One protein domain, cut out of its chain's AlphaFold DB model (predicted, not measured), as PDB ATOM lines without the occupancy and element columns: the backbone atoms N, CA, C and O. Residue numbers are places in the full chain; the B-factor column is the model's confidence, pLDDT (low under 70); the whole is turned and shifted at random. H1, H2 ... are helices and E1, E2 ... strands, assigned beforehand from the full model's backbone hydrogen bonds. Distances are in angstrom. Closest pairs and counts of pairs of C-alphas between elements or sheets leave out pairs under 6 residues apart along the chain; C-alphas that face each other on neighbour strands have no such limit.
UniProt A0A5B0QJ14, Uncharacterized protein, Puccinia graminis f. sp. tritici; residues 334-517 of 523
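This is residues 334 to 517 of the 523 residues of an uncharacterized protein of Puccinia graminis f. sp. tritici (UniProt A0A5B0QJ14). Three long helices, H1, H2 and H3, form an up-and-down bundle along the longest axis, with a small twisted sheet of four strands at one end; the helical hairpin of H4 and H5 packs on the bundle, H5 crossing H2. The printed part has 184 residues, with five named helices and four named strands in the order H1 E1 E2 E3 H2 H3 E4 H4 H5, mixed in class. The antiparallel sheet runs E1 - E2 - E3 - E4. The whole is compact, with a radius of gyration of the C-alphas of 17.1 A and spans of 53 by 34 by 31 A.

H1, residues 334 to 354, touches H2, residues 403 to 426, opposite ways at a shallow tilt of 27 degrees; their closest C-alphas, Ala 353 and Ala 403, are 5.5 A apart. E1, residues 366 to 369, E2, 372 to 378, and E3, 386 to 390, form a meander, each strand the antiparallel neighbour of the one before; N 367 and O 376, 3.0 A, and N 377 and O 387, 2.9 A, are within hydrogen-bond range. H2 and H3, residues 432 to 451, are a hairpin at a shallow tilt of 32 degrees, closest at C-alphas 425 and 435, 6.7 A. E4, 461 to 463, is antiparallel to E3, with N 386 and O 463 at 2.9 A. H4, 478 to 487, is on the sheet, making two layers, a helix on one face of a sheet; C-alphas 390 and 484 are the closest of E3 and H4, 6.7 A. H4 and H5, 497 to 517, are a hairpin, closest at C-alphas 479 and 504, 6.3 A. H2, the hub, touches H5 with residues 412 to 421 alone, at a steep tilt of 57 degrees; C-alphas 417 and 501 are closest, 5.5 A. Every O i to N i+4 pair is within hydrogen-bond range in H1, H2, H4 and H5, and 14 of 16 in H3.

H1 begins at C-alpha 334 (95.734, 135.811, 77.652) and is 30.1 A long; H2 is 34.1 A, H3 29.6 A. H5, 30.6 A, ends at C-alpha 517 (79.728, 120.633, 56.398).

The two C-alphas farthest apart, Gln 363 and Asn 429, are 54.5 A apart. The printed part has no cut; the links H1 to E1, E3 to H2 and E4 to H4 are long. The printed part's mean pLDDT is 81.5; 23 residues are under 70, among them 394 to 399.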
ATOM      1  N   ASN A 334      96.578 136.900  78.149       60.47
ATOM      2  CA  ASN A 334      95.734 135.811  77.652       60.47
ATOM      3  C   ASN A 334      95.659 134.654  78.658       60.47
ATOM      4  O   ASN A 334      94.554 134.224  78.989       60.47
ATOM      5  N   ASP A 335      96.794 134.229  79.217       66.12
ATOM      6  CA  ASP A 335      96.879 133.171  80.229       66.12
ATOM      7  C   ASP A 335      96.041 133.536  81.472       66.12
ATOM      8  O   ASP A 335      95.234 132.740  81.957       66.12
ATOM      9  N   ARG A 336      96.136 134.786  81.951       71.75
ATOM     10  CA  ARG A 336      95.309 135.310  83.056       71.75
ATOM     11  C   ARG A 336      93.809 135.308  82.721       71.75
ATOM     12  O   ARG A 336      93.003 134.935  83.575       71.75
ATOM     13  N   ILE A 337      93.418 135.698  81.504       67.06
ATOM     14  CA  ILE A 337      92.012 135.706  81.047       67.06
ATOM     15  C   ILE A 337      91.461 134.277  80.914       67.06
ATOM     16  O   ILE A 337      90.318 134.018  81.291       67.06
ATOM     17  N   VAL A 338      92.278 133.343  80.434       67.88
ATOM     18  CA  VAL A 338      91.982 131.906  80.365       67.88
ATOM     19  C   VAL A 338      91.795 131.310  81.761       67.88
ATOM     20  O   VAL A 338      90.808 130.619  82.007       67.88
ATOM     21  N   ILE A 339      92.678 131.631  82.711       78.25
ATOM     22  CA  ILE A 339      92.559 131.197  84.112       78.25
ATOM     23  C   ILE A 339      91.262 131.723  84.743       78.25
ATOM     24  O   ILE A 339      90.627 131.008  85.522       78.25
ATOM     25  N   LEU A 340      90.835 132.949  84.415       82.88
ATOM     26  CA  LEU A 340      89.540 133.486  84.851       82.88
ATOM     27  C   LEU A 340      88.361 132.726  84.225       82.88
ATOM     28  O   LEU A 340      87.422 132.396  84.944       82.88
ATOM     29  N   LEU A 341      88.432 132.392  82.933       83.75
ATOM     30  CA  LEU A 341      87.411 131.614  82.221       83.75
ATOM     31  C   LEU A 341      87.250 130.213  82.837       83.75
ATOM     32  O   LEU A 341      86.139 129.821  83.193       83.75
ATOM     33  N   VAL A 342      88.353 129.488  83.061       85.44
ATOM     34  CA  VAL A 342      88.331 128.180  83.744       85.44
ATOM     35  C   VAL A 342      87.721 128.315  85.143       85.44
ATOM     36  O   VAL A 342      86.795 127.576  85.478       85.44
ATOM     37  N   LYS A 343      88.157 129.300  85.943       88.00
ATOM     38  CA  LYS A 343      87.592 129.567  87.279       88.00
ATOM     39  C   LYS A 343      86.089 129.853  87.245       88.00
ATOM     40  O   LYS A 343      85.378 129.391  88.132       88.00
ATOM     41  N   GLU A 344      85.595 130.568  86.236       88.38
ATOM     42  CA  GLU A 344      84.171 130.879  86.091       88.38
ATOM     43  C   GLU A 344      83.328 129.610  85.872       88.38
ATOM     44  O   GLU A 344      82.312 129.419  86.545       88.38
ATOM     45  N   HIS A 345      83.759 128.705  84.986       86.25
ATOM     46  CA  HIS A 345      83.065 127.431  84.756       86.25
ATOM     47  C   HIS A 345      83.192 126.468  85.945       86.25
ATOM     48  O   HIS A 345      82.203 125.836  86.328       86.25
ATOM     49  N   LEU A 346      84.359 126.410  86.598       88.94
ATOM     50  CA  LEU A 346      84.529 125.641  87.834       88.94
ATOM     51  C   LEU A 346      83.623 126.148  88.958       88.94
ATOM     52  O   LEU A 346      83.032 125.333  89.665       88.94
ATOM     53  N   GLU A 347      83.452 127.462  89.103       88.25
ATOM     54  CA  GLU A 347      82.576 128.027  90.130       88.25
ATOM     55  C   GLU A 347      81.092 127.785  89.823       88.25
ATOM     56  O   GLU A 347      80.358 127.337  90.707       88.25
ATOM     57  N   LYS A 348      80.653 127.965  88.567       88.62
ATOM     58  CA  LYS A 348      79.294 127.595  88.117       88.62
ATOM     59  C   LYS A 348      78.985 126.126  88.422       88.62
ATOM     60  O   LYS A 348      77.930 125.816  88.984       88.62
ATOM     61  N   PHE A 349      79.912 125.222  88.101       88.94
ATOM     62  CA  PHE A 349      79.769 123.801  88.402       88.94
ATOM     63  C   PHE A 349      79.782 123.537  89.911       88.94
ATOM     64  O   PHE A 349      78.921 122.805  90.394       88.94
ATOM     65  N   ARG A 350      80.693 124.147  90.682       87.81
ATOM     66  CA  ARG A 350      80.772 123.995  92.148       87.81
ATOM     67  C   ARG A 350      79.474 124.433  92.822       87.81
ATOM     68  O   ARG A 350      78.995 123.727  93.712       87.81
ATOM     69  N   GLN A 351      78.879 125.533  92.370       87.56
ATOM     70  CA  GLN A 351      77.587 126.016  92.854       87.56
ATOM     71  C   GLN A 351      76.464 125.030  92.515       87.56
ATOM     72  O   GLN A 351      75.794 124.563  93.434       87.56
ATOM     73  N   ARG A 352      76.306 124.608  91.249       84.44
ATOM     74  CA  ARG A 352      75.293 123.602  90.856       84.44
ATOM     75  C   ARG A 352      75.476 122.267  91.586       84.44
ATOM     76  O   ARG A 352      74.522 121.707  92.116       84.44
ATOM     77  N   ALA A 353      76.707 121.773  91.687       83.75
ATOM     78  CA  ALA A 353      77.019 120.493  92.314       83.75
ATOM     79  C   ALA A 353      76.727 120.462  93.824       83.75
ATOM     80  O   ALA A 353      76.471 119.374  94.341       83.75
ATOM     81  N   ASN A 354      76.729 121.610  94.513       82.62
ATOM     82  CA  ASN A 354      76.429 121.722  95.946       82.62
ATOM     83  C   ASN A 354      75.074 122.402  96.250       82.62
ATOM     84  O   ASN A 354      74.659 122.441  97.410       82.62
ATOM     85  N   ALA A 355      74.366 122.920  95.243       83.12
ATOM     86  CA  ALA A 355      73.066 123.558  95.417       83.12
ATOM     87  C   ALA A 355      72.022 122.560  95.946       83.12
ATOM     88  O   ALA A 355      71.952 121.405  95.522       83.12
ATOM     89  N   ARG A 356      71.188 123.026  96.886       73.62
ATOM     90  CA  ARG A 356      70.261 122.182  97.668       73.62
ATOM     91  C   ARG A 356      69.265 121.404  96.805       73.62
ATOM     92  O   ARG A 356      68.865 120.310  97.186       73.62
ATOM     93  N   GLU A 357      68.907 121.938  95.641       73.06
ATOM     94  CA  GLU A 357      68.030 121.279  94.669       73.06
ATOM     95  C   GLU A 357      68.657 120.027  94.027       73.06
ATOM     96  O   GLU A 357      67.915 119.135  93.631       73.06
ATOM     97  N   PHE A 358      69.994 119.932  93.966       72.56
ATOM     98  CA  PHE A 358      70.753 118.783  93.450       72.56
ATOM     99  C   PHE A 358      71.263 117.851  94.566       72.56
ATOM    100  O   PHE A 358      72.034 116.921  94.286       72.56
ATOM    101  N   VAL A 359      70.878 118.081  95.827       73.38
ATOM    102  CA  VAL A 359      71.192 117.187  96.952       73.38
ATOM    103  C   VAL A 359      70.100 116.112  97.048       73.38
ATOM    104  O   VAL A 359      68.941 116.439  97.322       73.38
ATOM    105  N   PRO A 360      70.418 114.825  96.819       70.38
ATOM    106  CA  PRO A 360      69.427 113.759  96.893       70.38
ATOM    107  C   PRO A 360      69.010 113.484  98.341       70.38
ATOM    108  O   PRO A 360      69.818 113.582  99.269       70.38
ATOM    109  N   ARG A 361      67.761 113.056  98.555       68.12
ATOM    110  CA  ARG A 361      67.324 112.569  99.868       68.12
ATOM    111  C   ARG A 361      68.047 111.259 100.196       68.12
ATOM    112  O   ARG A 361      67.873 110.270  99.489       68.12
ATOM    113  N   SER A 362      68.801 111.248 101.297       61.59
ATOM    114  CA  SER A 362      69.696 110.153 101.720       61.59
ATOM    115  C   SER A 362      69.063 108.755 101.747       61.59
ATOM    116  O   SER A 362      69.741 107.777 101.453       61.59
ATOM    117  N   GLN A 363      67.768 108.663 102.061       61.69
ATOM    118  CA  GLN A 363      66.985 107.419 102.130       61.69
ATOM    119  C   GLN A 363      65.848 107.373 101.081       61.69
ATOM    120  O   GLN A 363      64.795 106.777 101.303       61.69
ATOM    121  N   GLY A 364      65.997 108.067  99.949       65.19
ATOM    122  CA  GLY A 364      65.026 108.016  98.852       65.19
ATOM    123  C   GLY A 364      65.139 106.735  98.017       65.19
ATOM    124  O   GLY A 364      66.245 106.283  97.732       65.19
ATOM    125  N   ARG A 365      64.002 106.190  97.546       73.25
ATOM    126  CA  ARG A 365      63.998 105.175  96.473       73.25
ATOM    127  C   ARG A 365      64.773 105.731  95.274       73.25
ATOM    128  O   ARG A 365      64.475 106.835  94.817       73.25
ATOM    129  N   ARG A 366      65.732 104.950  94.780       79.31
ATOM    130  CA  ARG A 366      66.505 105.236  93.566       79.31
ATOM    131  C   ARG A 366      65.893 104.510  92.377       79.31
ATOM    132  O   ARG A 366      65.348 103.419  92.542       79.31
ATOM    133  N   ILE A 367      65.982 105.118  91.203       84.12
ATOM    134  CA  ILE A 367      65.612 104.504  89.928       84.12
ATOM    135  C   ILE A 367      66.844 104.622  89.020       84.12
ATOM    136  O   ILE A 367      67.228 105.731  88.652       84.12
ATOM    137  N   GLN A 368      67.505 103.493  88.751       85.62
ATOM    138  CA  GLN A 368      68.734 103.398  87.944       85.62
ATOM    139  C   GLN A 368      68.419 103.488  86.444       85.62
ATOM    140  O   GLN A 368      67.329 103.093  86.024       85.62
ATOM    141  N   PHE A 369      69.334 104.044  85.653       84.69
ATOM    142  CA  PHE A 369      69.205 104.214  84.204       84.69
ATOM    143  C   PHE A 369      69.750 102.990  83.454       84.69
ATOM    144  O   PHE A 369      70.915 102.950  83.058       84.69
ATOM    145  N   GLY A 370      68.902 101.968  83.303       82.69
ATOM    146  CA  GLY A 370      69.343 100.664  82.804       82.69
ATOM    147  C   GLY A 370      70.481 100.117  83.670       82.69
ATOM    148  O   GLY A 370      70.409 100.198  84.897       82.69
ATOM    149  N   ASP A 371      71.538  99.631  83.023       81.56
ATOM    150  CA  ASP A 371      72.752  99.118  83.675       81.56
ATOM    151  C   ASP A 371      73.869 100.176  83.846       81.56
ATOM    152  O   ASP A 371      74.936  99.882  84.398       81.56
ATOM    153  N   GLU A 372      73.671 101.414  83.374       84.94
ATOM    154  CA  GLU A 372      74.668 102.482  83.530       84.94
ATOM    155  C   GLU A 372      74.551 103.166  84.914       84.94
ATOM    156  O   GLU A 372      73.479 103.212  85.525       84.94
ATOM    157  N   PRO A 373      75.656 103.707  85.466       85.81
ATOM    158  CA  PRO A 373      75.769 104.123  86.861       85.81
ATOM    159  C   PRO A 373      75.210 105.540  87.047       85.81
ATOM    160  O   PRO A 373      75.897 106.453  87.504       85.81
ATOM    161  N   LEU A 374      73.958 105.733  86.657       87.25
ATOM    162  CA  LEU A 374      73.218 106.986  86.687       87.25
ATOM    163  C   LEU A 374      71.850 106.703  87.312       87.25
ATOM    164  O   LEU A 374      71.221 105.691  87.001       87.25
ATOM    165  N   ALA A 375      71.375 107.562  88.213       86.94
ATOM    166  CA  ALA A 375      70.091 107.344  88.873       86.94
ATOM    167  C   ALA A 375      69.288 108.629  89.070       86.94
ATOM    168  O   ALA A 375      69.850 109.690  89.350       86.94
ATOM    169  N   MET A 376      67.960 108.495  89.019       87.50
ATOM    170  CA  MET A 376      67.032 109.444  89.626       87.50
ATOM    171  C   MET A 376      66.875 109.149  91.120       87.50
ATOM    172  O   MET A 376      66.604 108.016  91.528       87.50
ATOM    173  N   LEU A 377      66.980 110.196  91.937       85.44
ATOM    174  CA  LEU A 377      66.715 110.180  93.375       85.44
ATOM    175  C   LEU A 377      65.722 111.287  93.729       85.44
ATOM    176  O   LEU A 377      65.767 112.370  93.153       85.44
ATOM    177  N   ARG A 378      64.825 111.049  94.690       81.94
ATOM    178  CA  ARG A 378      63.880 112.088  95.132       81.94
ATOM    179  C   ARG A 378      64.620 113.235  95.830       81.94
ATOM    180  O   ARG A 378      65.495 112.987  96.663       81.94
ATOM    181  N   GLN A 379      64.233 114.473  95.528       80.69
ATOM    182  CA  GLN A 379      64.750 115.668  96.201       80.69
ATOM    183  C   GLN A 379      64.384 115.719  97.695       80.69
ATOM    184  O   GLN A 379      63.457 115.050  98.169       80.69
ATOM    185  N   VAL A 380      65.124 116.541  98.441       76.56
ATOM    186  CA  VAL A 380      64.782 116.948  99.812       76.56
ATOM    187  C   VAL A 380      63.763 118.095  99.762       76.56
ATOM    188  O   VAL A 380      63.816 118.943  98.873       76.56
ATOM    189  N   GLN A 381      62.833 118.141 100.723       71.19
ATOM    190  CA  GLN A 381      61.902 119.268 100.866       71.19
ATOM    191  C   GLN A 381      62.668 120.598 101.064       71.19
ATOM    192  O   GLN A 381      63.723 120.595 101.701       71.19
ATOM    193  N   PRO A 382      62.168 121.735 100.543       67.56
ATOM    194  CA  PRO A 382      60.828 121.946  99.980       67.56
ATOM    195  C   PRO A 382      60.650 121.509  98.514       67.56
ATOM    196  O   PRO A 382      59.533 121.573  98.006       67.56
ATOM    197  N   PHE A 383      61.707 121.072  97.825       72.12
ATOM    198  CA  PHE A 383      61.653 120.784  96.390       72.12
ATOM    199  C   PHE A 383      60.803 119.541  96.062       72.12
ATOM    200  O   PHE A 383      60.807 118.544  96.792       72.12
ATOM    201  N   SER A 384      60.059 119.607  94.954       70.81
ATOM    202  CA  SER A 384      59.099 118.585  94.514       70.81
ATOM    203  C   SER A 384      59.477 118.002  93.149       70.81
ATOM    204  O   SER A 384      58.875 118.295  92.121       70.81
ATOM    205  N   GLY A 385      60.481 117.130  93.151       81.50
ATOM    206  CA  GLY A 385      60.960 116.480  91.940       81.50
ATOM    207  C   GLY A 385      62.053 115.451  92.205       81.50
ATOM    208  O   GLY A 385      62.248 114.966  93.331       81.50
ATOM    209  N   TYR A 386      62.761 115.118  91.133       83.31
ATOM    210  CA  TYR A 386      63.830 114.130  91.103       83.31
ATOM    211  C   TYR A 386      65.137 114.757  90.628       83.31
ATOM    212  O   TYR A 386      65.152 115.729  89.880       83.31
ATOM    213  N   VAL A 387      66.242 114.194  91.091       86.31
ATOM    214  CA  VAL A 387      67.612 114.613  90.804       86.31
ATOM    215  C   VAL A 387      68.315 113.477  90.090       86.31
ATOM    216  O   VAL A 387      68.352 112.362  90.611       86.31
ATOM    217  N   ILE A 388      68.873 113.772  88.921       87.75
ATOM    218  CA  ILE A 388      69.760 112.877  88.185       87.75
ATOM    219  C   ILE A 388      71.180 113.088  88.715       87.75
ATOM    220  O   ILE A 388      71.682 114.218  88.719       87.75
ATOM    221  N   ARG A 389      71.830 112.011  89.174       86.25
ATOM    222  CA  ARG A 389      73.244 112.013  89.588       86.25
ATOM    223  C   ARG A 389      73.970 110.740  89.152       86.25
ATOM    224  O   ARG A 389      73.382 109.658  89.245       86.25
ATOM    225  N   PRO A 390      75.260 110.847  88.787       87.50
ATOM    226  CA  PRO A 390      76.156 109.704  88.705       87.50
ATOM    227  C   PRO A 390      76.270 108.957  90.046       87.50
ATOM    228  O   PRO A 390      76.272 109.556  91.129       87.50
ATOM    229  N   LEU A 391      76.379 107.637  89.961       84.00
ATOM    230  CA  LEU A 391      76.677 106.719  91.057       84.00
ATOM    231  C   LEU A 391      78.192 106.505  91.184       84.00
ATOM    232  O   LEU A 391      78.974 106.933  90.336       84.00
ATOM    233  N   GLN A 392      78.616 105.848  92.256       81.12
ATOM    234  CA  GLN A 392      79.995 105.405  92.449       81.12
ATOM    235  C   GLN A 392      80.141 103.944  91.977       81.12
ATOM    236  O   GLN A 392      79.274 103.118  92.255       81.12
ATOM    237  N   ARG A 393      81.214 103.619  91.245       72.81
ATOM    238  CA  ARG A 393      81.428 102.313  90.589       72.81
ATOM    239  C   ARG A 393      82.818 101.741  90.940       72.81
ATOM    240  O   ARG A 393      83.785 102.496  90.834       72.81
ATOM    241  N   PRO A 394      82.977 100.431  91.224       58.00
ATOM    242  CA  PRO A 394      81.990  99.437  91.664       58.00
ATOM    243  C   PRO A 394      82.351  98.800  93.026       58.00
ATOM    244  O   PRO A 394      83.453  98.306  93.205       58.00
ATOM    245  N   ASP A 395      81.396  98.774  93.959       52.81
ATOM    246  CA  ASP A 395      81.372  97.848  95.120       52.81
ATOM    247  C   ASP A 395      80.024  97.978  95.848       52.81
ATOM    248  O   ASP A 395      79.405  96.997  96.248       52.81
ATOM    249  N   SER A 396      79.494  99.205  95.903       54.78
ATOM    250  CA  SER A 396      78.065  99.447  96.098       54.78
ATOM    251  C   SER A 396      77.545 100.418  95.037       54.78
ATOM    252  O   SER A 396      77.961 101.573  94.973       54.78
ATOM    253  N   MET A 397      76.573  99.970  94.236       57.41
ATOM    254  CA  MET A 397      75.740 100.860  93.402       57.41
ATOM    255  C   MET A 397      74.759 101.684  94.271       57.41
ATOM    256  O   MET A 397      73.942 102.459  93.772       57.41
ATOM    257  N   ASP A 398      74.859 101.532  95.596       59.12
ATOM    258  CA  ASP A 398      74.057 102.182  96.626       59.12
ATOM    259  C   ASP A 398      74.611 103.533  97.099       59.12
ATOM    260  O   ASP A 398      74.078 104.118  98.048       59.12
ATOM    261  N   CYS A 399      75.637 104.061  96.432       69.81
ATOM    262  CA  CYS A 399      76.236 105.360  96.721       69.81
ATOM    263  C   CYS A 399      76.158 106.287  95.499       69.81
ATOM    264  O   CYS A 399      76.699 105.999  94.433       69.81
ATOM    265  N   THR A 400      75.501 107.441  95.655       77.50
ATOM    266  CA  THR A 400      75.620 108.563  94.709       77.50
ATOM    267  C   THR A 400      76.981 109.222  94.859       77.50
ATOM    268  O   THR A 400      77.394 109.481  95.994       77.50
ATOM    269  N   GLN A 401      77.630 109.575  93.750       81.25
ATOM    270  CA  GLN A 401      78.939 110.221  93.793       81.25
ATOM    271  C   GLN A 401      78.870 111.540  94.587       81.25
ATOM    272  O   GLN A 401      77.971 112.366  94.393       81.25
ATOM    273  N   ARG A 402      79.811 111.739  95.518       83.19
ATOM    274  CA  ARG A 402      79.811 112.905  96.419       83.19
ATOM    275  C   ARG A 402      80.086 114.190  95.633       83.19
ATOM    276  O   ARG A 402      81.000 114.224  94.816       83.19
ATOM    277  N   ALA A 403      79.379 115.277  95.955       84.06
ATOM    278  CA  ALA A 403      79.549 116.576  95.292       84.06
ATOM    279  C   ALA A 403      81.014 117.059  95.258       84.06
ATOM    280  O   ALA A 403      81.490 117.479  94.211       84.06
ATOM    281  N   ALA A 404      81.760 116.908  96.358       84.69
ATOM    282  CA  ALA A 404      83.186 117.246  96.413       84.69
ATOM    283  C   ALA A 404      84.067 116.402  95.465       84.69
ATOM    284  O   ALA A 404      85.050 116.910  94.934       84.69
ATOM    285  N   VAL A 405      83.710 115.135  95.219       86.50
ATOM    286  CA  VAL A 405      84.424 114.250  94.279       86.50
ATOM    287  C   VAL A 405      84.091 114.630  92.835       86.50
ATOM    288  O   VAL A 405      84.991 114.728  92.007       86.50
ATOM    289  N   LEU A 406      82.822 114.943  92.546       88.06
ATOM    290  CA  LEU A 406      82.398 115.471  91.243       88.06
ATOM    291  C   LEU A 406      83.087 116.804  90.913       88.06
ATOM    292  O   LEU A 406      83.519 116.992  89.780       88.06
ATOM    293  N   VAL A 407      83.234 117.702  91.894       88.50
ATOM    294  CA  VAL A 407      83.980 118.964  91.736       88.50
ATOM    295  C   VAL A 407      85.459 118.695  91.464       88.50
ATOM    296  O   VAL A 407      85.982 119.248  90.508       88.50
ATOM    297  N   ALA A 408      86.119 117.811  92.222       87.50
ATOM    298  CA  ALA A 408      87.527 117.474  91.985       87.50
ATOM    299  C   ALA A 408      87.770 116.873  90.585       87.50
ATOM    300  O   ALA A 408      88.718 117.262  89.901       87.50
ATOM    301  N   PHE A 409      86.888 115.976  90.125       89.25
ATOM    302  CA  PHE A 409      86.939 115.447  88.761       89.25
ATOM    303  C   PHE A 409      86.685 116.530  87.701       89.25
ATOM    304  O   PHE A 409      87.344 116.514  86.664       89.25
ATOM    305  N   TYR A 410      85.783 117.490  87.950       90.62
ATOM    306  CA  TYR A 410      85.544 118.598  87.019       90.62
ATOM    307  C   TYR A 410      86.721 119.581  86.960       90.62
ATOM    308  O   TYR A 410      87.106 119.977  85.866       90.62
ATOM    309  N   THR A 411      87.358 119.900  88.093       89.12
ATOM    310  CA  THR A 411      88.610 120.680  88.141       89.12
ATOM    311  C   THR A 411      89.683 120.050  87.258       89.12
ATOM    312  O   THR A 411      90.147 120.693  86.318       89.12
ATOM    313  N   TYR A 412      89.991 118.767  87.481       89.69
ATOM    314  CA  TYR A 412      90.969 118.042  86.666       89.69
ATOM    315  C   TYR A 412      90.596 118.025  85.174       89.69
ATOM    316  O   TYR A 412      91.462 118.228  84.321       89.69
ATOM    317  N   LEU A 413      89.318 117.790  84.850       91.19
ATOM    318  CA  LEU A 413      88.832 117.772  83.472       91.19
ATOM    319  C   LEU A 413      89.029 119.131  82.789       91.19
ATOM    320  O   LEU A 413      89.569 119.168  81.689       91.19
ATOM    321  N   CYS A 414      88.642 120.231  83.437       89.38
ATOM    322  CA  CYS A 414      88.759 121.575  82.875       89.38
ATOM    323  C   CYS A 414      90.218 122.003  82.673       89.38
ATOM    324  O   CYS A 414      90.552 122.524  81.611       89.38
ATOM    325  N   GLU A 415      91.093 121.756  83.649       88.25
ATOM    326  CA  GLU A 415      92.526 122.072  83.555       88.25
ATOM    327  C   GLU A 415      93.216 121.249  82.452       88.25
ATOM    328  O   GLU A 415      93.982 121.784  81.642       88.25
ATOM    329  N   SER A 416      92.892 119.957  82.362       88.31
ATOM    330  CA  SER A 416      93.479 119.052  81.366       88.31
ATOM    331  C   SER A 416      92.965 119.331  79.951       88.31
ATOM    332  O   SER A 416      93.760 119.394  79.012       88.31
ATOM    333  N   ILE A 417      91.649 119.524  79.779       90.75
ATOM    334  CA  ILE A 417      91.050 119.774  78.461       90.75
ATOM    335  C   ILE A 417      91.375 121.176  77.948       90.75
ATOM    336  O   ILE A 417      91.591 121.324  76.749       90.75
ATOM    337  N   HIS A 418      91.521 122.172  78.838       89.25
ATOM    338  CA  HIS A 418      92.072 123.475  78.470       89.25
ATOM    339  C   HIS A 418      93.441 123.304  77.805       89.25
ATOM    340  O   HIS A 418      93.637 123.739  76.671       89.25
ATOM    341  N   THR A 419      94.365 122.655  78.518       88.19
ATOM    342  CA  THR A 419      95.776 122.546  78.128       88.19
ATOM    343  C   THR A 419      95.930 121.786  76.810       88.19
ATOM    344  O   THR A 419      96.613 122.259  75.904       88.19
ATOM    345  N   LEU A 420      95.226 120.657  76.658       88.69
ATOM    346  CA  LEU A 420      95.249 119.867  75.424       88.69
ATOM    347  C   LEU A 420      94.591 120.607  74.242       88.69
ATOM    348  O   LEU A 420      95.047 120.490  73.106       88.69
ATOM    349  N   HIS A 421      93.531 121.382  74.487       89.56
ATOM    350  CA  HIS A 421      92.906 122.195  73.443       89.56
ATOM    351  C   HIS A 421      93.800 123.364  73.022       89.56
ATOM    352  O   HIS A 421      93.917 123.624  71.829       89.56
ATOM    353  N   GLU A 422      94.486 124.020  73.961       86.50
ATOM    354  CA  GLU A 422      95.435 125.092  73.651       86.50
ATOM    355  C   GLU A 422      96.617 124.572  72.819       86.50
ATOM    356  O   GLU A 422      97.015 125.217  71.853       86.50
ATOM    357  N   GLU A 423      97.129 123.374  73.125       87.50
ATOM    358  CA  GLU A 423      98.153 122.703  72.315       87.50
ATOM    359  C   GLU A 423      97.665 122.432  70.881       87.50
ATOM    360  O   GLU A 423      98.355 122.778  69.919       87.50
ATOM    361  N   ARG A 424      96.450 121.889  70.708       85.56
ATOM    362  CA  ARG A 424      95.873 121.667  69.368       85.56
ATOM    363  C   ARG A 424      95.601 122.969  68.610       85.56
ATOM    364  O   ARG A 424      95.841 123.018  67.408       85.56
ATOM    365  N   LEU A 425      95.149 124.024  69.291       86.12
ATOM    366  CA  LEU A 425      94.945 125.350  68.694       86.12
ATOM    367  C   LEU A 425      96.277 125.979  68.258       86.12
ATOM    368  O   LEU A 425      96.350 126.525  67.158       86.12
ATOM    369  N   ARG A 426      97.337 125.837  69.063       83.88
ATOM    370  CA  ARG A 426      98.704 126.292  68.753       83.88
ATOM    371  C   ARG A 426      99.316 125.570  67.547       83.88
ATOM    372  O   ARG A 426     100.100 126.167  66.820       83.88
ATOM    373  N   ASN A 427      98.930 124.314  67.328       83.31
ATOM    374  CA  ASN A 427      99.331 123.509  66.172       83.31
ATOM    375  C   ASN A 427      98.415 123.712  64.941       83.31
ATOM    376  O   ASN A 427      98.609 123.053  63.921       83.31
ATOM    377  N   SER A 428      97.422 124.605  65.022       79.12
ATOM    378  CA  SER A 428      96.555 124.998  63.904       79.12
ATOM    379  C   SER A 428      96.927 126.390  63.385       79.12
ATOM    380  O   SER A 428      97.433 127.223  64.135       79.12
ATOM    381  N   ASN A 429      96.598 126.695  62.127       75.31
ATOM    382  CA  ASN A 429      96.860 128.008  61.509       75.31
ATOM    383  C   ASN A 429      95.931 129.137  62.021       75.31
ATOM    384  O   ASN A 429      95.703 130.130  61.329       75.31
ATOM    385  N   LEU A 430      95.344 128.986  63.211       80.12
ATOM    386  CA  LEU A 430      94.375 129.918  63.774       80.12
ATOM    387  C   LEU A 430      95.086 131.066  64.527       80.12
ATOM    388  O   LEU A 430      95.964 130.802  65.352       80.12
ATOM    389  N   PRO A 431      94.696 132.340  64.325       78.31
ATOM    390  CA  PRO A 431      95.235 133.460  65.093       78.31
ATOM    391  C   PRO A 431      94.958 133.349  66.598       78.31
ATOM    392  O   PRO A 431      93.838 133.048  67.016       78.31
ATOM    393  N   SER A 432      95.953 133.692  67.419       75.50
ATOM    394  CA  SER A 432      95.908 133.557  68.885       75.50
ATOM    395  C   SER A 432      94.736 134.283  69.560       75.50
ATOM    396  O   SER A 432      94.213 133.796  70.561       75.50
ATOM    397  N   TYR A 433      94.248 135.395  68.995       77.56
ATOM    398  CA  TYR A 433      93.078 136.104  69.530       77.56
ATOM    399  C   TYR A 433      91.789 135.257  69.491       77.56
ATOM    400  O   TYR A 433      90.942 135.396  70.373       77.56
ATOM    401  N   LYS A 434      91.659 134.322  68.535       82.56
ATOM    402  CA  LYS A 434      90.509 133.406  68.441       82.56
ATOM    403  C   LYS A 434      90.574 132.256  69.449       82.56
ATOM    404  O   LYS A 434      89.543 131.634  69.708       82.56
ATOM    405  N   TYR A 435      91.728 131.978  70.069       83.06
ATOM    406  CA  TYR A 435      91.866 130.861  71.019       83.06
ATOM    407  C   TYR A 435      90.903 131.010  72.201       83.06
ATOM    408  O   TYR A 435      90.252 130.041  72.590       83.06
ATOM    409  N   ARG A 436      90.729 132.237  72.722       83.25
ATOM    410  CA  ARG A 436      89.777 132.526  73.806       83.25
ATOM    411  C   ARG A 436      88.345 132.128  73.434       83.25
ATOM    412  O   ARG A 436      87.633 131.566  74.262       83.25
ATOM    413  N   GLU A 437      87.919 132.409  72.205       85.25
ATOM    414  CA  GLU A 437      86.569 132.083  71.739       85.25
ATOM    415  C   GLU A 437      86.362 130.579  71.582       85.25
ATOM    416  O   GLU A 437      85.315 130.066  71.974       85.25
ATOM    417  N   GLN A 438      87.353 129.855  71.052       85.81
ATOM    418  CA  GLN A 438      87.255 128.400  70.922       85.81
ATOM    419  C   GLN A 438      87.281 127.714  72.296       85.81
ATOM    420  O   GLN A 438      86.472 126.817  72.534       85.81
ATOM    421  N   GLN A 439      88.103 128.183  73.245       87.69
ATOM    422  CA  GLN A 439      88.045 127.715  74.636       87.69
ATOM    423  C   GLN A 439      86.665 127.995  75.262       87.69
ATOM    424  O   GLN A 439      86.056 127.090  75.829       87.69
ATOM    425  N   GLN A 440      86.102 129.198  75.090       89.06
ATOM    426  CA  GLN A 440      84.750 129.520  75.574       89.06
ATOM    427  C   GLN A 440      83.674 128.595  74.973       89.06
ATOM    428  O   GLN A 440      82.780 128.150  75.693       89.06
ATOM    429  N   LYS A 441      83.760 128.282  73.672       90.62
ATOM    430  CA  LYS A 441      82.852 127.340  72.992       90.62
ATOM    431  C   LYS A 441      82.984 125.921  73.558       90.62
ATOM    432  O   LYS A 441      81.956 125.295  73.806       90.62
ATOM    433  N   LEU A 442      84.204 125.443  73.825       91.38
ATOM    434  CA  LEU A 442      84.461 124.134  74.443       91.38
ATOM    435  C   LEU A 442      83.858 124.033  75.855       91.38
ATOM    436  O   LEU A 442      83.174 123.058  76.160       91.38
ATOM    437  N   PHE A 443      84.054 125.044  76.706       90.88
ATOM    438  CA  PHE A 443      83.493 125.036  78.063       90.88
ATOM    439  C   PHE A 443      81.966 125.184  78.082       90.88
ATOM    440  O   PHE A 443      81.297 124.491  78.848       90.88
ATOM    441  N   ASN A 444      81.392 126.003  77.193       90.50
ATOM    442  CA  ASN A 444      79.936 126.087  77.021       90.50
ATOM    443  C   ASN A 444      79.340 124.751  76.535       90.50
ATOM    444  O   ASN A 444      78.277 124.341  77.000       90.50
ATOM    445  N   TRP A 445      80.023 124.058  75.620       91.69
ATOM    446  CA  TRP A 445      79.641 122.726  75.144       91.69
ATOM    447  C   TRP A 445      79.687 121.682  76.269       91.69
ATOM    448  O   TRP A 445      78.735 120.920  76.435       91.69
ATOM    449  N   LEU A 446      80.734 121.702  77.099       91.38
ATOM    450  CA  LEU A 446      80.880 120.804  78.245       91.38
ATOM    451  C   LEU A 446      79.793 121.032  79.314       91.38
ATOM    452  O   LEU A 446      79.179 120.068  79.776       91.38
ATOM    453  N   ASP A 447      79.496 122.290  79.662       89.38
ATOM    454  CA  ASP A 447      78.385 122.626  80.565       89.38
ATOM    455  C   ASP A 447      77.029 122.168  79.991       89.38
ATOM    456  O   ASP A 447      76.179 121.674  80.737       89.38
ATOM    457  N   ASN A 448      76.825 122.275  78.672       89.69
ATOM    458  CA  ASN A 448      75.612 121.781  78.017       89.69
ATOM    459  C   ASN A 448      75.510 120.249  78.093       89.69
ATOM    460  O   ASN A 448      74.484 119.756  78.549       89.69
ATOM    461  N   LEU A 449      76.557 119.484  77.757       88.38
ATOM    462  CA  LEU A 449      76.545 118.014  77.883       88.38
ATOM    463  C   LEU A 449      76.187 117.535  79.300       88.38
ATOM    464  O   LEU A 449      75.519 116.508  79.466       88.38
ATOM    465  N   ILE A 450      76.637 118.266  80.324       89.12
ATOM    466  CA  ILE A 450      76.418 117.903  81.726       89.12
ATOM    467  C   ILE A 450      75.012 118.299  82.200       89.12
ATOM    468  O   ILE A 450      74.335 117.474  82.818       89.12
ATOM    469  N   PHE A 451      74.573 119.533  81.935       87.94
ATOM    470  CA  PHE A 451      73.385 120.124  82.568       87.94
ATOM    471  C   PHE A 451      72.199 120.377  81.625       87.94
ATOM    472  O   PHE A 451      71.055 120.339  82.080       87.94
ATOM    473  N   THR A 452      72.453 120.648  80.341       86.19
ATOM    474  CA  THR A 452      71.446 121.144  79.383       86.19
ATOM    475  C   THR A 452      71.709 120.633  77.949       86.19
ATOM    476  O   THR A 452      71.945 121.438  77.042       86.19
ATOM    477  N   PRO A 453      71.724 119.309  77.703       82.56
ATOM    478  CA  PRO A 453      72.033 118.771  76.380       82.56
ATOM    479  C   PRO A 453      70.895 119.089  75.394       82.56
ATOM    480  O   PRO A 453      69.723 118.976  75.764       82.56
ATOM    481  N   PRO A 454      71.199 119.470  74.140       67.81
ATOM    482  CA  PRO A 454      70.224 120.092  73.239       67.81
ATOM    483  C   PRO A 454      69.101 119.160  72.754       67.81
ATOM    484  O   PRO A 454      68.060 119.656  72.327       67.81
ATOM    485  N   GLY A 455      69.284 117.837  72.826       65.19
ATOM    486  CA  GLY A 455      68.278 116.848  72.411       65.19
ATOM    487  C   GLY A 455      68.116 115.640  73.341       65.19
ATOM    488  O   GLY A 455      67.422 114.701  72.968       65.19
ATOM    489  N   GLY A 456      68.749 115.637  74.522       68.50
ATOM    490  CA  GLY A 456      68.933 114.423  75.330       68.50
ATOM    491  C   GLY A 456      68.674 114.582  76.830       68.50
ATOM    492  O   GLY A 456      68.067 115.546  77.302       68.50
ATOM    493  N   MET A 457      69.144 113.606  77.607       80.88
ATOM    494  CA  MET A 457      69.023 113.594  79.065       80.88
ATOM    495  C   MET A 457      70.252 114.236  79.740       80.88
ATOM    496  O   MET A 457      71.377 113.856  79.423       80.88
ATOM    497  N   PRO A 458      70.091 115.176  80.697       86.75
ATOM    498  CA  PRO A 458      71.229 115.775  81.394       86.75
ATOM    499  C   PRO A 458      71.906 114.774  82.335       86.75
ATOM    500  O   PRO A 458      71.241 114.088  83.113       86.75
ATOM    501  N   LEU A 459      73.239 114.748  82.309       86.94
ATOM    502  CA  LEU A 459      74.076 113.893  83.156       86.94
ATOM    503  C   LEU A 459      73.988 114.271  84.646       86.94
ATOM    504  O   LEU A 459      74.090 113.412  85.524       86.94
ATOM    505  N   MET A 460      73.778 115.557  84.937       86.75
ATOM    506  CA  MET A 460      73.396 116.070  86.251       86.75
ATOM    507  C   MET A 460      72.294 117.112  86.084       86.75
ATOM    508  O   MET A 460      72.502 118.168  85.497       86.75
ATOM    509  N   GLY A 461      71.108 116.818  86.613       85.19
ATOM    510  CA  GLY A 461      69.901 117.595  86.332       85.19
ATOM    511  C   GLY A 461      68.847 117.467  87.425       85.19
ATOM    512  O   GLY A 461      68.873 116.531  88.227       85.19
ATOM    513  N   THR A 462      67.887 118.386  87.428       82.81
ATOM    514  CA  THR A 462      66.605 118.221  88.122       82.81
ATOM    515  C   THR A 462      65.525 117.839  87.105       82.81
ATOM    516  O   THR A 462      65.590 118.200  85.929       82.81
ATOM    517  N   ARG A 463      64.533 117.057  87.534       79.69
ATOM    518  CA  ARG A 463      63.384 116.640  86.725       79.69
ATOM    519  C   ARG A 463      62.100 116.714  87.538       79.69
ATOM    520  O   ARG A 463      61.900 115.960  88.492       79.69
ATOM    521  N   ASN A 464      61.205 117.593  87.103       77.38
ATOM    522  CA  ASN A 464      59.871 117.751  87.671       77.38
ATOM    523  C   ASN A 464      58.945 116.687  87.065       77.38
ATOM    524  O   ASN A 464      58.286 116.914  86.052       77.38
ATOM    525  N   LEU A 465      58.952 115.494  87.662       75.81
ATOM    526  CA  LEU A 465      58.112 114.359  87.278       75.81
ATOM    527  C   LEU A 465      57.182 113.975  88.433       75.81
ATOM    528  O   LEU A 465      57.604 113.947  89.588       75.81
ATOM    529  N   VAL A 466      55.937 113.621  88.107       72.06
ATOM    530  CA  VAL A 466      54.970 113.055  89.070       72.06
ATOM    531  C   VAL A 466      55.326 111.599  89.404       72.06
ATOM    532  O   VAL A 466      55.218 111.182  90.556       72.06
ATOM    533  N   TYR A 467      55.814 110.852  88.409       75.38
ATOM    534  CA  TYR A 467      56.263 109.465  88.526       75.38
ATOM    535  C   TYR A 467      57.730 109.363  88.075       75.38
ATOM    536  O   TYR A 467      58.054 109.854  86.991       75.38
ATOM    537  N   PRO A 468      58.639 108.775  88.877       75.56
ATOM    538  CA  PRO A 468      60.057 108.685  88.541       75.56
ATOM    539  C   PRO A 468      60.332 107.500  87.618       75.56
ATOM    540  O   PRO A 468      60.805 106.450  88.050       75.56
ATOM    541  N   GLU A 469      60.032 107.684  86.341       83.56
ATOM    542  CA  GLU A 469      60.268 106.701  85.288       83.56
ATOM    543  C   GLU A 469      61.090 107.344  84.170       83.56
ATOM    544  O   GLU A 469      60.891 108.516  83.836       83.56
ATOM    545  N   TRP A 470      62.036 106.588  83.615       84.62
ATOM    546  CA  TRP A 470      62.757 107.006  82.416       84.62
ATOM    547  C   TRP A 470      61.848 106.850  81.198       84.62
ATOM    548  O   TRP A 470      61.087 105.887  81.075       84.62
ATOM    549  N   ARG A 471      61.920 107.816  80.292       82.81
ATOM    550  CA  ARG A 471      61.186 107.833  79.027       82.81
ATOM    551  C   ARG A 471      61.949 107.012  77.993       82.81
ATOM    552  O   ARG A 471      63.167 106.917  78.048       82.81
ATOM    553  N   LYS A 472      61.245 106.501  76.981       77.31
ATOM    554  CA  LYS A 472      61.877 105.788  75.852       77.31
ATOM    555  C   LYS A 472      62.843 106.653  75.030       77.31
ATOM    556  O   LYS A 472      63.640 106.101  74.293       77.31
ATOM    557  N   ASN A 473      62.750 107.975  75.166       77.38
ATOM    558  CA  ASN A 473      63.596 108.968  74.505       77.38
ATOM    559  C   ASN A 473      64.694 109.512  75.444       77.38
ATOM    560  O   ASN A 473      65.355 110.491  75.108       77.38
ATOM    561  N   ASP A 474      64.838 108.958  76.655       81.69
ATOM    562  CA  ASP A 474      65.943 109.301  77.550       81.69
ATOM    563  C   ASP A 474      67.179 108.512  77.114       81.69
ATOM    564  O   ASP A 474      67.453 107.435  77.633       81.69
ATOM    565  N   GLU A 475      67.907 109.039  76.137       83.19
ATOM    566  CA  GLU A 475      69.170 108.475  75.658       83.19
ATOM    567  C   GLU A 475      70.357 109.346  76.115       83.19
ATOM    568  O   GLU A 475      70.190 110.513  76.491       83.19
ATOM    569  N   LEU A 476      71.554 108.751  76.125       84.38
ATOM    570  CA  LEU A 476      72.823 109.417  76.424       84.38
ATOM    571  C   LEU A 476      73.735 109.329  75.200       84.38
ATOM    572  O   LEU A 476      73.949 108.237  74.677       84.38
ATOM    573  N   GLU A 477      74.313 110.454  74.786       86.31
ATOM    574  CA  GLU A 477      75.336 110.474  73.733       86.31
ATOM    575  C   GLU A 477      76.633 109.774  74.187       86.31
ATOM    576  O   GLU A 477      76.957 109.756  75.378       86.31
ATOM    577  N   ASP A 478      77.457 109.295  73.246       87.88
ATOM    578  CA  ASP A 478      78.791 108.731  73.536       87.88
ATOM    579  C   ASP A 478      79.693 109.693  74.334       87.88
ATOM    580  O   ASP A 478      80.458 109.278  75.211       87.88
ATOM    581  N   SER A 479      79.552 110.995  74.073       88.38
ATOM    582  CA  SER A 479      80.186 112.094  74.807       88.38
ATOM    583  C   SER A 479      79.798 112.076  76.298       88.38
ATOM    584  O   SER A 479      80.658 112.090  77.186       88.38
ATOM    585  N   GLN A 480      78.501 111.950  76.589       89.94
ATOM    586  CA  GLN A 480      77.944 111.863  77.938       89.94
ATOM    587  C   GLN A 480      78.258 110.520  78.608       89.94
ATOM    588  O   GLN A 480      78.529 110.491  79.808       89.94
ATOM    589  N   LEU A 481      78.282 109.415  77.857       88.94
ATOM    590  CA  LEU A 481      78.670 108.090  78.348       88.94
ATOM    591  C   LEU A 481      80.149 108.051  78.760       88.94
ATOM    592  O   LEU A 481      80.486 107.458  79.788       88.94
ATOM    593  N   GLN A 482      81.038 108.714  78.012       89.75
ATOM    594  CA  GLN A 482      82.452 108.852  78.374       89.75
ATOM    595  C   GLN A 482      82.633 109.758  79.612       89.75
ATOM    596  O   GLN A 482      83.395 109.397  80.511       89.75
ATOM    597  N   LEU A 483      81.875 110.860  79.729       90.25
ATOM    598  CA  LEU A 483      81.813 111.681  80.954       90.25
ATOM    599  C   LEU A 483      81.283 110.895  82.163       90.25
ATOM    600  O   LEU A 483      81.850 110.985  83.252       90.25
ATOM    601  N   LEU A 484      80.228 110.095  81.992       90.31
ATOM    602  CA  LEU A 484      79.650 109.256  83.044       90.31
ATOM    603  C   LEU A 484      80.676 108.235  83.553       90.31
ATOM    604  O   LEU A 484      80.898 108.114  84.759       90.31
ATOM    605  N   LYS A 485      81.363 107.542  82.639       88.56
ATOM    606  CA  LYS A 485      82.430 106.579  82.965       88.56
ATOM    607  C   LYS A 485      83.591 107.237  83.720       88.56
ATOM    608  O   LYS A 485      84.136 106.621  84.630       88.56
ATOM    609  N   PHE A 486      83.904 108.499  83.430       88.69
ATOM    610  CA  PHE A 486      84.891 109.287  84.170       88.69
ATOM    611  C   PHE A 486      84.406 109.727  85.567       88.69
ATOM    612  O   PHE A 486      85.088 109.455  86.556       88.69
ATOM    613  N   PHE A 487      83.220 110.333  85.686       88.38
ATOM    614  CA  PHE A 487      82.683 110.823  86.969       88.38
ATOM    615  C   PHE A 487      82.324 109.712  87.973       88.38
ATOM    616  O   PHE A 487      82.176 109.995  89.162       88.38
ATOM    617  N   THR A 488      82.169 108.463  87.524       86.44
ATOM    618  CA  THR A 488      81.782 107.317  88.374       86.44
ATOM    619  C   THR A 488      82.958 106.566  89.004       86.44
ATOM    620  O   THR A 488      82.732 105.680  89.830       86.44
ATOM    621  N   GLN A 489      84.203 106.940  88.678       83.06
ATOM    622  CA  GLN A 489      85.420 106.385  89.288       83.06
ATOM    623  C   GLN A 489      85.466 106.593  90.817       83.06
ATOM    624  O   GLN A 489      84.864 107.521  91.369       83.06
ATOM    625  N   HIS A 490      86.249 105.764  91.518       76.75
ATOM    626  CA  HIS A 490      86.643 106.061  92.899       76.75
ATOM    627  C   HIS A 490      87.491 107.341  92.944       76.75
ATOM    628  O   HIS A 490      88.285 107.576  92.037       76.75
ATOM    629  N   LYS A 491      87.376 108.141  94.014       71.88
ATOM    630  CA  LYS A 491      88.107 109.416  94.187       71.88
ATOM    631  C   LYS A 491      89.608 109.292  93.878       71.88
ATOM    632  O   LYS A 491      90.196 110.174  93.265       71.88
ATOM    633  N   ASP A 492      90.212 108.194  94.314       68.06
ATOM    634  CA  ASP A 492      91.655 107.941  94.235       68.06
ATOM    635  C   ASP A 492      92.054 107.202  92.935       68.06
ATOM    636  O   ASP A 492      93.184 106.748  92.780       68.06
ATOM    637  N   THR A 493      91.123 107.076  91.980       68.62
ATOM    638  CA  THR A 493      91.319 106.487  90.648       68.62
ATOM    639  C   THR A 493      91.033 107.536  89.575       68.62
ATOM    640  O   THR A 493      89.882 107.810  89.256       68.62
ATOM    641  N   ASN A 494      92.088 108.101  88.982       71.25
ATOM    642  CA  ASN A 494      91.990 109.010  87.828       71.25
ATOM    643  C   ASN A 494      92.541 108.372  86.533       71.25
ATOM    644  O   ASN A 494      93.049 109.053  85.645       71.25
ATOM    645  N   GLN A 495      92.489 107.039  86.433       73.38
ATOM    646  CA  GLN A 495      93.086 106.288  85.318       73.38
ATOM    647  C   GLN A 495      92.399 106.590  83.977       73.38
ATOM    648  O   GLN A 495      93.055 106.613  82.939       73.38
ATOM    649  N   LEU A 496      91.093 106.883  83.989       78.19
ATOM    650  CA  LEU A 496      90.349 107.261  82.784       78.19
ATOM    651  C   LEU A 496      90.530 108.736  82.392       78.19
ATOM    652  O   LEU A 496      90.023 109.128  81.340       78.19
ATOM    653  N   GLY A 497      91.224 109.546  83.201       82.06
ATOM    654  CA  GLY A 497      91.368 110.992  83.013       82.06
ATOM    655  C   GLY A 497      91.910 111.376  81.632       82.06
ATOM    656  O   GLY A 497      91.141 111.905  80.827       82.06
ATOM    657  N   PRO A 498      93.174 111.052  81.292       85.38
ATOM    658  CA  PRO A 498      93.774 111.439  80.011       85.38
ATOM    659  C   PRO A 498      93.010 110.916  78.784       85.38
ATOM    660  O   PRO A 498      92.812 111.646  77.813       85.38
ATOM    661  N   SER A 499      92.510 109.674  78.840       88.31
ATOM    662  CA  SER A 499      91.718 109.084  77.747       88.31
ATOM    663  C   SER A 499      90.373 109.794  77.555       88.31
ATOM    664  O   SER A 499      89.948 110.008  76.421       88.31
ATOM    665  N   THR A 500      89.716 110.195  78.647       89.69
ATOM    666  CA  THR A 500      88.458 110.955  78.596       89.69
ATOM    667  C   THR A 500      88.686 112.366  78.067       89.69
ATOM    668  O   THR A 500      87.932 112.812  77.207       89.69
ATOM    669  N   VAL A 501      89.746 113.038  78.524       91.19
ATOM    670  CA  VAL A 501      90.126 114.388  78.081       91.19
ATOM    671  C   VAL A 501      90.357 114.431  76.568       91.19
ATOM    672  O   VAL A 501      89.766 115.284  75.909       91.19
ATOM    673  N   SER A 502      91.132 113.491  76.000       90.44
ATOM    674  CA  SER A 502      91.302 113.425  74.537       90.44
ATOM    675  C   SER A 502      89.968 113.188  73.842       90.44
ATOM    676  O   SER A 502      89.555 114.021  73.045       90.44
ATOM    677  N   LYS A 503      89.248 112.113  74.197       92.44
ATOM    678  CA  LYS A 503      87.997 111.736  73.520       92.44
ATOM    679  C   LYS A 503      86.955 112.850  73.510       92.44
ATOM    680  O   LYS A 503      86.267 113.020  72.513       92.44
ATOM    681  N   LEU A 504      86.821 113.611  74.596       92.88
ATOM    682  CA  LEU A 504      85.880 114.734  74.652       92.88
ATOM    683  C   LEU A 504      86.302 115.885  73.739       92.88
ATOM    684  O   LEU A 504      85.452 116.467  73.069       92.88
ATOM    685  N   LEU A 505      87.600 116.167  73.647       91.88
ATOM    686  CA  LEU A 505      88.126 117.133  72.688       91.88
ATOM    687  C   LEU A 505      87.955 116.642  71.236       91.88
ATOM    688  O   LEU A 505      87.569 117.421  70.365       91.88
ATOM    689  N   ASP A 506      88.163 115.347  70.989       91.69
ATOM    690  CA  ASP A 506      87.936 114.686  69.699       91.69
ATOM    691  C   ASP A 506      86.451 114.758  69.279       91.69
ATOM    692  O   ASP A 506      86.148 115.116  68.137       91.69
ATOM    693  N   PHE A 507      85.511 114.516  70.206       91.31
ATOM    694  CA  PHE A 507      84.070 114.700  69.983       91.31
ATOM    695  C   PHE A 507      83.708 116.162  69.682       91.31
ATOM    696  O   PHE A 507      82.986 116.413  68.718       91.31
ATOM    697  N   PHE A 508      84.224 117.128  70.453       90.88
ATOM    698  CA  PHE A 508      83.971 118.556  70.230       90.88
ATOM    699  C   PHE A 508      84.424 119.004  68.831       90.88
ATOM    700  O   PHE A 508      83.631 119.578  68.083       90.88
ATOM    701  N   ILE A 509      85.663 118.684  68.442       88.00
ATOM    702  CA  ILE A 509      86.218 119.018  67.117       88.00
ATOM    703  C   ILE A 509      85.394 118.359  65.999       88.00
ATOM    704  O   ILE A 509      85.071 119.005  64.999       88.00
ATOM    705  N   SER A 510      84.998 117.096  66.184       88.12
ATOM    706  CA  SER A 510      84.169 116.367  65.214       88.12
ATOM    707  C   SER A 510      82.792 117.014  65.027       88.12
ATOM    708  O   SER A 510      82.338 117.152  63.891       88.12
ATOM    709  N   GLN A 511      82.156 117.474  66.113       84.69
ATOM    710  CA  GLN A 511      80.863 118.165  66.055       84.69
ATOM    711  C   GLN A 511      80.956 119.548  65.384       84.69
ATOM    712  O   GLN A 511      80.064 119.891  64.602       84.69
ATOM    713  N   GLN A 512      82.034 120.319  65.606       80.56
ATOM    714  CA  GLN A 512      82.256 121.573  64.860       80.56
ATOM    715  C   GLN A 512      82.382 121.294  63.354       80.56
ATOM    716  O   GLN A 512      81.699 121.924  62.543       80.56
ATOM    717  N   LYS A 513      83.175 120.282  62.973       76.56
ATOM    718  CA  LYS A 513      83.373 119.891  61.569       76.56
ATOM    719  C   LYS A 513      82.075 119.434  60.889       76.56
ATOM    720  O   LYS A 513      81.812 119.858  59.765       76.56
ATOM    721  N   SER A 514      81.234 118.631  61.549       70.44
ATOM    722  CA  SER A 514      79.927 118.238  60.989       70.44
ATOM    723  C   SER A 514      78.930 119.402  60.925       70.44
ATOM    724  O   SER A 514      78.151 119.505  59.980       70.44
ATOM    725  N   GLY A 515      78.972 120.311  61.905       62.31
ATOM    726  CA  GLY A 515      78.170 121.537  61.905       62.31
ATOM    727  C   GLY A 515      78.583 122.540  60.822       62.31
ATOM    728  O   GLY A 515      77.759 123.360  60.415       62.31
ATOM    729  N   PHE A 516      79.828 122.469  60.345       54.41
ATOM    730  CA  PHE A 516      80.341 123.226  59.203       54.41
ATOM    731  C   PHE A 516      79.905 122.602  57.868       54.41
ATOM    732  O   PHE A 516      79.292 123.289  57.051       54.41
ATOM    733  N   THR A 517      80.115 121.295  57.662       52.44
ATOM    734  CA  THR A 517      79.728 120.633  56.398       52.44
ATOM    735  C   THR A 517      78.223 120.687  56.141       52.44
ATOM    736  O   THR A 517      77.818 120.975  55.017       52.44
TER     737      THR A 517